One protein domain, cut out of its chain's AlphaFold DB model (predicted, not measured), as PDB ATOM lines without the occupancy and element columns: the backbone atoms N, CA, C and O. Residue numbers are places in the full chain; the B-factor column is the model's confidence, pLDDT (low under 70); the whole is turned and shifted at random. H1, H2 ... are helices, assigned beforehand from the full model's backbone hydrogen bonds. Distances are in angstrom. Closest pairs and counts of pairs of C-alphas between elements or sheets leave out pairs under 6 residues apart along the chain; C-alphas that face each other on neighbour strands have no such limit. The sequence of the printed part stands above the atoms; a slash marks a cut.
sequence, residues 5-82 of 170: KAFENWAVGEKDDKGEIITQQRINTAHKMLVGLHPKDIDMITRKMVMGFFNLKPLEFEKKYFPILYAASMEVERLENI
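Overview. This is residues 5 to 82 of the 170 residues of an uncharacterized protein of Botrytis elliptica (UniProt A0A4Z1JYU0). H2 and H3 make a V, and the short H1 lies between this V and the long H5, which packs on H1 from the other side. The short H4 follows H3 at the end away from the H2 to H3 link and turns the chain into H5, while a long loop, residues 12 to 23, joins H1 to H2. The printed part has 78 residues with five named helices, H1 to H5 in order along the chain, and no named strand; the class is all helix. The whole is compact, with a radius of gyration of the C-alphas of 12.4 A and spans of 36 by 26 by 25 A; H5 runs out toward one end of the longest.

Arrangement. H1, residues 5 to 11, touches H5, residues 66 to 81, at a steep tilt of 55 degrees, opposite ways; H5 does so with residues 69 to 76 alone, and the closest C-alphas, those of Ala 6 and Ser 73, are 5.0 A apart. H1 only just touches H2, residues 24 to 37, with 3 pairs of C-alphas within 8 A; those of Glu 8 and Ile 27 are closest, at 6.5 A. These two stand at a steep tilt of 46 degrees, opposite ways. H2 touches H3, residues 42 to 54, with residues 30 to 35 alone, at a steep tilt of 48 degrees, opposite ways; the closest C-alphas are those of Leu 34 and Ile 45, 5.7 A apart. H1 and H3 are close but not clearly touching, at a shallow tilt of 2 degrees, the same way, with the closest C-alphas, of Phe 7 and Thr 46, 7.2 A apart. H3, with residues 47 to 51 alone, touches H4, residues 58 to 64, about perpendicular at 76 degrees; the closest C-alphas are those of Met 51 and Phe 61, at 6.6 A. The helix packing is mostly crossed: of the 4 pairs that touch, 0 are at a shallow tilt. H4 and H5 meet only through their link. H1 and H4, H2 and H4, H2 and H5, and H3 and H5 are apart. In H1, H2, H3, H4 and H5 every O i to N i+4 pair is within hydrogen-bond range.

Along the chain. H1 begins at C-alpha 5, (168.130, 170.982, 178.648). H2 measures 20.1 A from first to last C-alpha, H3 18.4 A and H5 22.3 A; H1 and H4 have 7 residues each. H2 begins at C-alpha 24, (173.349, 180.075, 184.603), and H5 ends at C-alpha 81, (156.821, 170.829, 168.704).

Size, cuts and confidence. The two C-alphas farthest apart are those of Lys 18 and Ile 82, at 37.5 A. The printed part, residues 5 to 82, has no cut. The link from H1 to H2, 12 residues, is long; the links from H2 to H3, H3 to H4 and H4 to H5 are tight. The mean pLDDT of the printed part is 83.2, and residues 81 to 82 are under 70.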
ATOM      1  N   LYS A   5     168.643 169.636 178.916       83.62
ATOM      2  CA  LYS A   5     168.130 170.982 178.648       83.62
ATOM      3  C   LYS A   5     166.962 171.368 179.561       83.62
ATOM      4  O   LYS A   5     166.874 172.514 179.996       83.62
ATOM      5  N   ALA A   6     166.069 170.427 179.874       78.00
ATOM      6  CA  ALA A   6     164.964 170.680 180.792       78.00
ATOM      7  C   ALA A   6     165.454 170.946 182.220       78.00
ATOM      8  O   ALA A   6     164.970 171.875 182.865       78.00
ATOM      9  N   PHE A   7     166.444 170.181 182.690       84.12
ATOM     10  CA  PHE A   7     167.081 170.445 183.978       84.12
ATOM     11  C   PHE A   7     167.766 171.815 184.000       84.12
ATOM     12  O   PHE A   7     167.557 172.576 184.937       84.12
ATOM     13  N   GLU A   8     168.546 172.150 182.974       84.88
ATOM     14  CA  GLU A   8     169.276 173.421 182.917       84.88
ATOM     15  C   GLU A   8     168.347 174.630 182.950       84.88
ATOM     16  O   GLU A   8     168.622 175.594 183.659       84.88
ATOM     17  N   ASN A   9     167.228 174.563 182.227       83.88
ATOM     18  CA  ASN A   9     166.236 175.632 182.219       83.88
ATOM     19  C   ASN A   9     165.510 175.758 183.562       83.88
ATOM     20  O   ASN A   9     165.222 176.870 183.995       83.88
ATOM     21  N   TRP A  10     165.192 174.631 184.204       84.00
ATOM     22  CA  TRP A  10     164.468 174.619 185.474       84.00
ATOM     23  C   TRP A  10     165.350 175.029 186.658       84.00
ATOM     24  O   TRP A  10     164.907 175.777 187.519       84.00
ATOM     25  N   ALA A  11     166.597 174.563 186.706       84.56
ATOM     26  CA  ALA A  11     167.459 174.741 187.868       84.56
ATOM     27  C   ALA A  11     167.937 176.189 188.056       84.56
ATOM     28  O   ALA A  11     168.319 176.569 189.159       84.56
ATOM     29  N   VAL A  12     167.939 177.015 187.007       87.00
ATOM     30  CA  VAL A  12     168.362 178.416 187.122       87.00
ATOM     31  C   VAL A  12     167.331 179.215 187.914       87.00
ATOM     32  O   VAL A  12     166.177 179.337 187.515       87.00
ATOM     33  N   GLY A  13     167.769 179.816 189.020       82.00
ATOM     34  CA  GLY A  13     166.896 180.534 189.951       82.00
ATOM     35  C   GLY A  13     166.411 179.686 191.130       82.00
ATOM     36  O   GLY A  13     165.936 180.257 192.113       82.00
ATOM     37  N   GLU A  14     166.591 178.364 191.078       87.25
ATOM     38  CA  GLU A  14     166.334 177.473 192.209       87.25
ATOM     39  C   GLU A  14     167.448 177.566 193.256       87.25
ATOM     40  O   GLU A  14     168.569 177.995 192.970       87.25
ATOM     41  N   LYS A  15     167.131 177.171 194.492       88.69
ATOM     42  CA  LYS A  15     168.105 177.114 195.588       88.69
ATOM     43  C   LYS A  15     168.770 175.744 195.650       88.69
ATOM     44  O   LYS A  15     168.072 174.734 195.641       88.69
ATOM     45  N   ASP A  16     170.093 175.724 195.757       89.81
ATOM     46  CA  ASP A  16     170.872 174.506 195.985       89.81
ATOM     47  C   ASP A  16     170.722 173.971 197.424       89.81
ATOM     48  O   ASP A  16     169.966 174.513 198.239       89.81
ATOM     49  N   ASP A  17     171.439 172.892 197.747       88.94
ATOM     50  CA  ASP A  17     171.437 172.278 199.082       88.94
ATOM     51  C   ASP A  17     171.910 173.219 200.203       88.94
ATOM     52  O   ASP A  17     171.553 173.030 201.367       88.94
ATOM     53  N   LYS A  18     172.667 174.260 199.853       90.44
ATOM     54  CA  LYS A  18     173.164 175.296 200.768       90.44
ATOM     55  C   LYS A  18     172.246 176.518 200.823       90.44
ATOM     56  O   LYS A  18     172.510 177.452 201.579       90.44
ATOM     57  N   GLY A  19     171.157 176.518 200.057       88.06
ATOM     58  CA  GLY A  19     170.215 177.628 199.967       88.06
ATOM     59  C   GLY A  19     170.664 178.762 199.040       88.06
ATOM     60  O   GLY A  19     169.993 179.799 199.002       88.06
ATOM     61  N   GLU A  20     171.761 178.589 198.299       90.69
ATOM     62  CA  GLU A  20     172.263 179.564 197.334       90.69
ATOM     63  C   GLU A  20     171.534 179.441 195.998       90.69
ATOM     64  O   GLU A  20     171.185 178.350 195.551       90.69
ATOM     65  N   ILE A  21     171.335 180.570 195.317       89.81
ATOM     66  CA  ILE A  21     170.690 180.571 194.005       89.81
ATOM     67  C   ILE A  21     171.632 179.949 192.971       89.81
ATOM     68  O   ILE A  21     172.769 180.393 192.772       89.81
ATOM     69  N   ILE A  22     171.126 178.951 192.257       88.00
ATOM     70  CA  ILE A  22     171.802 178.334 191.127       88.00
ATOM     71  C   ILE A  22     171.730 179.301 189.941       88.00
ATOM     72  O   ILE A  22     170.661 179.636 189.430       88.00
ATOM     73  N   THR A  23     172.893 179.775 189.500       90.19
ATOM     74  CA  THR A  23     173.010 180.701 188.367       90.19
ATOM     75  C   THR A  23     173.285 179.958 187.064       90.19
ATOM     76  O   THR A  23     173.844 178.857 187.059       90.19
ATOM     77  N   GLN A  24     172.999 180.605 185.928       88.94
ATOM     78  CA  GLN A  24     173.349 180.075 184.603       88.94
ATOM     79  C   GLN A  24     174.849 179.754 184.488       88.94
ATOM     80  O   GLN A  24     175.236 178.770 183.863       88.94
ATOM     81  N   GLN A  25     175.712 180.558 185.115       90.19
ATOM     82  CA  GLN A  25     177.155 180.326 185.104       90.19
ATOM     83  C   GLN A  25     177.532 179.034 185.838       90.19
ATOM     84  O   GLN A  25     178.372 178.276 185.344       90.19
ATOM     85  N   ARG A  26     176.898 178.751 186.985       89.62
ATOM     86  CA  ARG A  26     177.114 177.503 187.733       89.62
ATOM     87  C   ARG A  26     176.646 176.292 186.926       89.62
ATOM     88  O   ARG A  26     177.395 175.322 186.825       89.62
ATOM     89  N   ILE A  27     175.481 176.383 186.283       89.88
ATOM     90  CA  ILE A  27     174.965 175.348 185.373       89.88
ATOM     91  C   ILE A  27     175.945 175.083 184.226       89.88
ATOM     92  O   ILE A  27     176.396 173.952 184.055       89.88
ATOM     93  N   ASN A  28     176.368 176.126 183.509       89.06
ATOM     94  CA  ASN A  28     177.283 175.994 182.374       89.06
ATOM     95  C   ASN A  28     178.644 175.407 182.783       89.06
ATOM     96  O   ASN A  28     179.257 174.660 182.021       89.06
ATOM     97  N   THR A  29     179.130 175.745 183.980       90.25
ATOM     98  CA  THR A  29     180.396 175.217 184.511       90.25
ATOM     99  C   THR A  29     180.278 173.723 184.810       90.25
ATOM    100  O   THR A  29     181.117 172.942 184.359       90.25
ATOM    101  N   ALA A  30     179.210 173.313 185.500       88.38
ATOM    102  CA  ALA A  30     178.952 171.909 185.808       88.38
ATOM    103  C   ALA A  30     178.717 171.070 184.539       88.38
ATOM    104  O   ALA A  30     179.280 169.982 184.417       88.38
ATOM    105  N   HIS A  31     177.973 171.601 183.562       89.38
ATOM    106  CA  HIS A  31     177.765 170.959 182.264       89.38
ATOM    107  C   HIS A  31     179.101 170.709 181.567       89.38
ATOM    108  O   HIS A  31     179.401 169.576 181.203       89.38
ATOM    109  N   LYS A  32     179.930 171.749 181.396       90.38
ATOM    110  CA  LYS A  32     181.225 171.626 180.706       90.38
ATOM    111  C   LYS A  32     182.134 170.601 181.377       90.38
ATOM    112  O   LYS A  32     182.748 169.792 180.685       90.38
ATOM    113  N   MET A  33     182.192 170.612 182.709       89.69
ATOM    114  CA  MET A  33     182.978 169.646 183.473       89.69
ATOM    115  C   MET A  33     182.497 168.210 183.226       89.69
ATOM    116  O   MET A  33     183.302 167.327 182.937       89.69
ATOM    117  N   LEU A  34     181.188 167.964 183.320       86.50
ATOM    118  CA  LEU A  34     180.629 166.618 183.210       86.50
ATOM    119  C   LEU A  34     180.600 166.097 181.770       86.50
ATOM    120  O   LEU A  34     180.836 164.910 181.577       86.50
ATOM    121  N   VAL A  35     180.409 166.962 180.772       88.81
ATOM    122  CA  VAL A  35     180.589 166.612 179.354       88.81
ATOM    123  C   VAL A  35     182.038 166.248 179.054       88.81
ATOM    124  O   VAL A  35     182.274 165.287 178.331       88.81
ATOM    125  N   GLY A  36     183.012 166.948 179.642       85.56
ATOM    126  CA  GLY A  36     184.424 166.582 179.501       85.56
ATOM    127  C   GLY A  36     184.739 165.178 180.033       85.56
ATOM    128  O   GLY A  36     185.599 164.495 179.486       85.56
ATOM    129  N   LEU A  37     184.021 164.732 181.070       85.00
ATOM    130  CA  LEU A  37     184.209 163.419 181.694       85.00
ATOM    131  C   LEU A  37     183.368 162.306 181.049       85.00
ATOM    132  O   LEU A  37     183.821 161.168 180.975       85.00
ATOM    133  N   HIS A  38     182.147 162.619 180.608       85.38
ATOM    134  CA  HIS A  38     181.146 161.652 180.135       85.38
ATOM    135  C   HIS A  38     180.493 162.113 178.818       85.38
ATOM    136  O   HIS A  38     179.272 162.229 178.746       85.38
ATOM    137  N   PRO A  39     181.259 162.365 177.742       81.31
ATOM    138  CA  PRO A  39     180.792 163.122 176.570       81.31
ATOM    139  C   PRO A  39     179.628 162.488 175.794       81.31
ATOM    140  O   PRO A  39     178.972 163.173 175.013       81.31
ATOM    141  N   LYS A  40     179.382 161.187 175.972       85.62
ATOM    142  CA  LYS A  40     178.327 160.438 175.272       85.62
ATOM    143  C   LYS A  40     177.142 160.062 176.164       85.62
ATOM    144  O   LYS A  40     176.172 159.517 175.651       85.62
ATOM    145  N   ASP A  41     177.210 160.335 177.468       84.56
ATOM    146  CA  ASP A  41     176.206 159.886 178.435       84.56
ATOM    147  C   ASP A  41     175.475 161.077 179.066       84.56
ATOM    148  O   ASP A  41     175.732 161.501 180.195       84.56
ATOM    149  N   ILE A  42     174.560 161.645 178.278       81.31
ATOM    150  CA  ILE A  42     173.758 162.818 178.647       81.31
ATOM    151  C   ILE A  42     172.871 162.516 179.864       81.31
ATOM    152  O   ILE A  42     172.692 163.378 180.729       81.31
ATOM    153  N   ASP A  43     172.360 161.292 179.976       81.19
ATOM    154  CA  ASP A  43     171.525 160.874 181.101       81.19
ATOM    155  C   ASP A  43     172.338 160.839 182.397       81.19
ATOM    156  O   ASP A  43     171.882 161.332 183.434       81.19
ATOM    157  N   MET A  44     173.563 160.305 182.353       84.44
ATOM    158  CA  MET A  44     174.465 160.317 183.500       84.44
ATOM    159  C   MET A  44     174.906 161.739 183.857       84.44
ATOM    160  O   MET A  44     174.935 162.072 185.043       84.44
ATOM    161  N   ILE A  45     175.207 162.587 182.868       85.06
ATOM    162  CA  ILE A  45     175.524 164.005 183.102       85.06
ATOM    163  C   ILE A  45     174.373 164.680 183.848       85.06
ATOM    164  O   ILE A  45     174.592 165.277 184.902       85.06
ATOM    165  N   THR A  46     173.144 164.521 183.355       83.69
ATOM    166  CA  THR A  46     171.960 165.154 183.945       83.69
ATOM    167  C   THR A  46     171.740 164.688 185.386       83.69
ATOM    168  O   THR A  46     171.563 165.517 186.277       83.69
ATOM    169  N   ARG A  47     171.836 163.377 185.661       83.81
ATOM    170  CA  ARG A  47     171.723 162.843 187.033       83.81
ATOM    171  C   ARG A  47     172.803 163.396 187.953       83.81
ATOM    172  O   ARG A  47     172.492 163.826 189.060       83.81
ATOM    173  N   LYS A  48     174.060 163.412 187.497       86.50
ATOM    174  CA  LYS A  48     175.185 163.921 188.289       86.50
ATOM    175  C   LYS A  48     175.050 165.407 188.588       86.50
ATOM    176  O   LYS A  48     175.378 165.812 189.699       86.50
ATOM    177  N   MET A  49     174.537 166.202 187.651       88.00
ATOM    178  CA  MET A  49     174.259 167.613 187.912       88.00
ATOM    179  C   MET A  49     173.184 167.774 188.985       88.00
ATOM    180  O   MET A  49     173.425 168.458 189.974       88.00
ATOM    181  N   VAL A  50     172.032 167.114 188.840       84.94
ATOM    182  CA  VAL A  50     170.931 167.236 189.811       84.94
ATOM    183  C   VAL A  50     171.379 166.766 191.194       84.94
ATOM    184  O   VAL A  50     171.212 167.477 192.181       84.94
ATOM    185  N   MET A  51     172.007 165.593 191.276       87.12
ATOM    186  CA  MET A  51     172.528 165.082 192.542       87.12
ATOM    187  C   MET A  51     173.585 166.006 193.149       87.12
ATOM    188  O   MET A  51     173.604 166.169 194.362       87.12
ATOM    189  N   GLY A  52     174.437 166.621 192.325       88.00
ATOM    190  CA  GLY A  52     175.487 167.529 192.781       88.00
ATOM    191  C   GLY A  52     174.956 168.856 193.321       88.00
ATOM    192  O   GLY A  52     175.433 169.314 194.352       88.00
ATOM    193  N   PHE A  53     173.965 169.464 192.663       87.69
ATOM    194  CA  PHE A  53     173.384 170.737 193.109       87.69
ATOM    195  C   PHE A  53     172.493 170.598 194.342       87.69
ATOM    196  O   PHE A  53     172.417 171.516 195.145       87.69
ATOM    197  N   PHE A  54     171.808 169.469 194.500       87.62
ATOM    198  CA  PHE A  54     170.876 169.272 195.613       87.62
ATOM    199  C   PHE A  54     171.404 168.294 196.669       87.62
ATOM    200  O   PHE A  54     170.653 167.910 197.562       87.62
ATOM    201  N   ASN A  55     172.676 167.890 196.555       88.56
ATOM    202  CA  ASN A  55     173.361 166.945 197.438       88.56
ATOM    203  C   ASN A  55     172.522 165.688 197.735       88.56
ATOM    204  O   ASN A  55     172.249 165.336 198.883       88.56
ATOM    205  N   LEU A  56     172.064 165.035 196.666       85.94
ATOM    206  CA  LEU A  56     171.127 163.914 196.744       85.94
ATOM    207  C   LEU A  56     171.829 162.577 196.574       85.94
ATOM    208  O   LEU A  56     172.726 162.424 195.739       85.94
ATOM    209  N   LYS A  57     171.317 161.559 197.264       86.88
ATOM    210  CA  LYS A  57     171.610 160.160 196.927       86.88
ATOM    211  C   LYS A  57     170.793 159.718 195.701       86.88
ATOM    212  O   LYS A  57     169.705 160.253 195.475       86.88
ATOM    213  N   PRO A  58     171.238 158.698 194.937       80.56
ATOM    214  CA  PRO A  58     170.524 158.234 193.740       80.56
ATOM    215  C   PRO A  58     169.035 157.933 193.977       80.56
ATOM    216  O   PRO A  58     168.179 158.355 193.206       80.56
ATOM    217  N   LEU A  59     168.712 157.281 195.097       77.00
ATOM    218  CA  LEU A  59     167.335 156.924 195.447       77.00
ATOM    219  C   LEU A  59     166.458 158.149 195.771       77.00
ATOM    220  O   LEU A  59     165.254 158.149 195.520       77.00
ATOM    221  N   GLU A  60     167.048 159.198 196.343       79.12
ATOM    222  CA  GLU A  60     166.344 160.444 196.665       79.12
ATOM    223  C   GLU A  60     166.065 161.253 195.398       79.12
ATOM    224  O   GLU A  60     164.979 161.815 195.247       79.12
ATOM    225  N   PHE A  61     167.015 161.251 194.460       79.62
ATOM    226  CA  PHE A  61     166.830 161.821 193.131       79.62
ATOM    227  C   PHE A  61     165.630 161.188 192.411       79.62
ATOM    228  O   PHE A  61     164.745 161.916 191.950       79.62
ATOM    229  N   GLU A  62     165.558 159.854 192.372       78.06
ATOM    230  CA  GLU A  62     164.476 159.125 191.697       78.06
ATOM    231  C   GLU A  62     163.096 159.417 192.295       78.06
ATOM    232  O   GLU A  62     162.119 159.551 191.564       78.06
ATOM    233  N   LYS A  63     163.003 159.571 193.618       78.00
ATOM    234  CA  LYS A  63     161.719 159.841 194.280       78.00
ATOM    235  C   LYS A  63     161.278 161.297 194.172       78.00
ATOM    236  O   LYS A  63     160.091 161.557 193.999       78.00
ATOM    237  N   LYS A  64     162.206 162.247 194.325       78.00
ATOM    238  CA  LYS A  64     161.865 163.662 194.528       78.00
ATOM    239  C   LYS A  64     161.953 164.497 193.255       78.00
ATOM    240  O   LYS A  64     161.076 165.321 193.015       78.00
ATOM    241  N   TYR A  65     162.988 164.300 192.441       76.00
ATOM    242  CA  TYR A  65     163.288 165.203 191.323       76.00
ATOM    243  C   TYR A  65     163.015 164.591 189.956       76.00
ATOM    244  O   TYR A  65     162.725 165.332 189.020       76.00
ATOM    245  N   PHE A  66     163.020 163.263 189.832       76.12
ATOM    246  CA  PHE A  66     162.663 162.609 188.574       76.12
ATOM    247  C   PHE A  66     161.267 163.016 188.054       76.12
ATOM    248  O   PHE A  66     161.178 163.372 186.878       76.12
ATOM    249  N   PRO A  67     160.193 163.083 188.879       78.06
ATOM    250  CA  PRO A  67     158.883 163.538 188.398       78.06
ATOM    251  C   PRO A  67     158.876 165.008 187.945       78.06
ATOM    252  O   PRO A  67     158.263 165.341 186.933       78.06
ATOM    253  N   ILE A  68     159.594 165.880 188.662       80.00
ATOM    254  CA  ILE A  68     159.701 167.318 188.359       80.00
ATOM    255  C   ILE A  68     160.400 167.521 187.010       80.00
ATOM    256  O   ILE A  68     159.911 168.238 186.140       80.00
ATOM    257  N   LEU A  69     161.526 166.835 186.813       75.50
ATOM    258  CA  LEU A  69     162.313 166.907 185.585       75.50
ATOM    259  C   LEU A  69     161.595 166.292 184.390       75.50
ATOM    260  O   LEU A  69     161.718 166.789 183.269       75.50
ATOM    261  N   TYR A  70     160.831 165.227 184.621       77.25
ATOM    262  CA  TYR A  70     159.973 164.651 183.599       77.25
ATOM    263  C   TYR A  70     158.914 165.660 183.134       77.25
ATOM    264  O   TYR A  70     158.783 165.893 181.933       77.25
ATOM    265  N   ALA A  71     158.226 166.329 184.066       78.69
ATOM    266  CA  ALA A  71     157.259 167.373 183.734       78.69
ATOM    267  C   ALA A  71     157.908 168.549 182.978       78.69
ATOM    268  O   ALA A  71     157.387 168.980 181.951       78.69
ATOM    269  N   ALA A  72     159.080 169.012 183.425       75.25
ATOM    270  CA  ALA A  72     159.837 170.060 182.735       75.25
ATOM    271  C   ALA A  72     160.240 169.646 181.308       75.25
ATOM    272  O   ALA A  72     160.200 170.458 180.384       75.25
ATOM    273  N   SER A  73     160.590 168.373 181.106       74.88
ATOM    274  CA  SER A  73     160.945 167.844 179.784       74.88
ATOM    275  C   SER A  73     159.752 167.840 178.836       74.88
ATOM    276  O   SER A  73     159.906 168.226 177.679       74.88
ATOM    277  N   MET A  74     158.562 167.491 179.336       78.75
ATOM    278  CA  MET A  74     157.342 167.548 178.533       78.75
ATOM    279  C   MET A  74     156.990 168.971 178.095       78.75
ATOM    280  O   MET A  74     156.478 169.166 176.994       78.75
ATOM    281  N   GLU A  75     157.267 169.968 178.935       76.06
ATOM    282  CA  GLU A  75     157.033 171.370 178.593       76.06
ATOM    283  C   GLU A  75     157.999 171.855 177.505       76.06
ATOM    284  O   GLU A  75     157.577 172.493 176.542       76.06
ATOM    285  N   VAL A  76     159.283 171.492 177.596       74.62
ATOM    286  CA  VAL A  76     160.268 171.798 176.544       74.62
ATOM    287  C   VAL A  76     159.869 171.146 175.221       74.62
ATOM    288  O   VAL A  76     159.853 171.821 174.195       74.62
ATOM    289  N   GLU A  77     159.489 169.868 175.240       75.56
ATOM    290  CA  GLU A  77     159.053 169.146 174.043       75.56
ATOM    291  C   GLU A  77     157.787 169.765 173.431       75.56
ATOM    292  O   GLU A  77     157.708 169.942 172.214       75.56
ATOM    293  N   ARG A  78     156.810 170.168 174.256       74.38
ATOM    294  CA  ARG A  78     155.642 170.920 173.777       74.38
ATOM    295  C   ARG A  78     156.054 172.212 173.093       74.38
ATOM    296  O   ARG A  78     155.562 172.480 172.006       74.38
ATOM    297  N   LEU A  79     156.940 172.998 173.699       71.19
ATOM    298  CA  LEU A  79     157.386 174.274 173.138       71.19
ATOM    299  C   LEU A  79     158.163 174.104 171.825       71.19
ATOM    300  O   LEU A  79     158.032 174.940 170.930       71.19
ATOM    301  N   GLU A  80     158.940 173.029 171.689       72.50
ATOM    302  CA  GLU A  80     159.700 172.714 170.474       72.50
ATOM    303  C   GLU A  80     158.817 172.167 169.338       72.50
ATOM    304  O   GLU A  80     159.079 172.462 168.170       72.50
ATOM    305  N   ASN A  81     157.741 171.442 169.669       68.44
ATOM    306  CA  ASN A  81     156.821 170.829 168.704       68.44
ATOM    307  C   ASN A  81     155.672 171.744 168.232       68.44
ATOM    308  O   ASN A  81     154.894 171.345 167.362       68.44
ATOM    309  N   ILE A  82     155.532 172.969 168.757       61.75
ATOM    310  CA  ILE A  82     154.539 173.922 168.234       61.75
ATOM    311  C   ILE A  82     154.949 174.332 166.807       61.75
ATOM    312  O   ILE A  82     156.076 174.799 166.602       61.75
TER     313      ILE A  82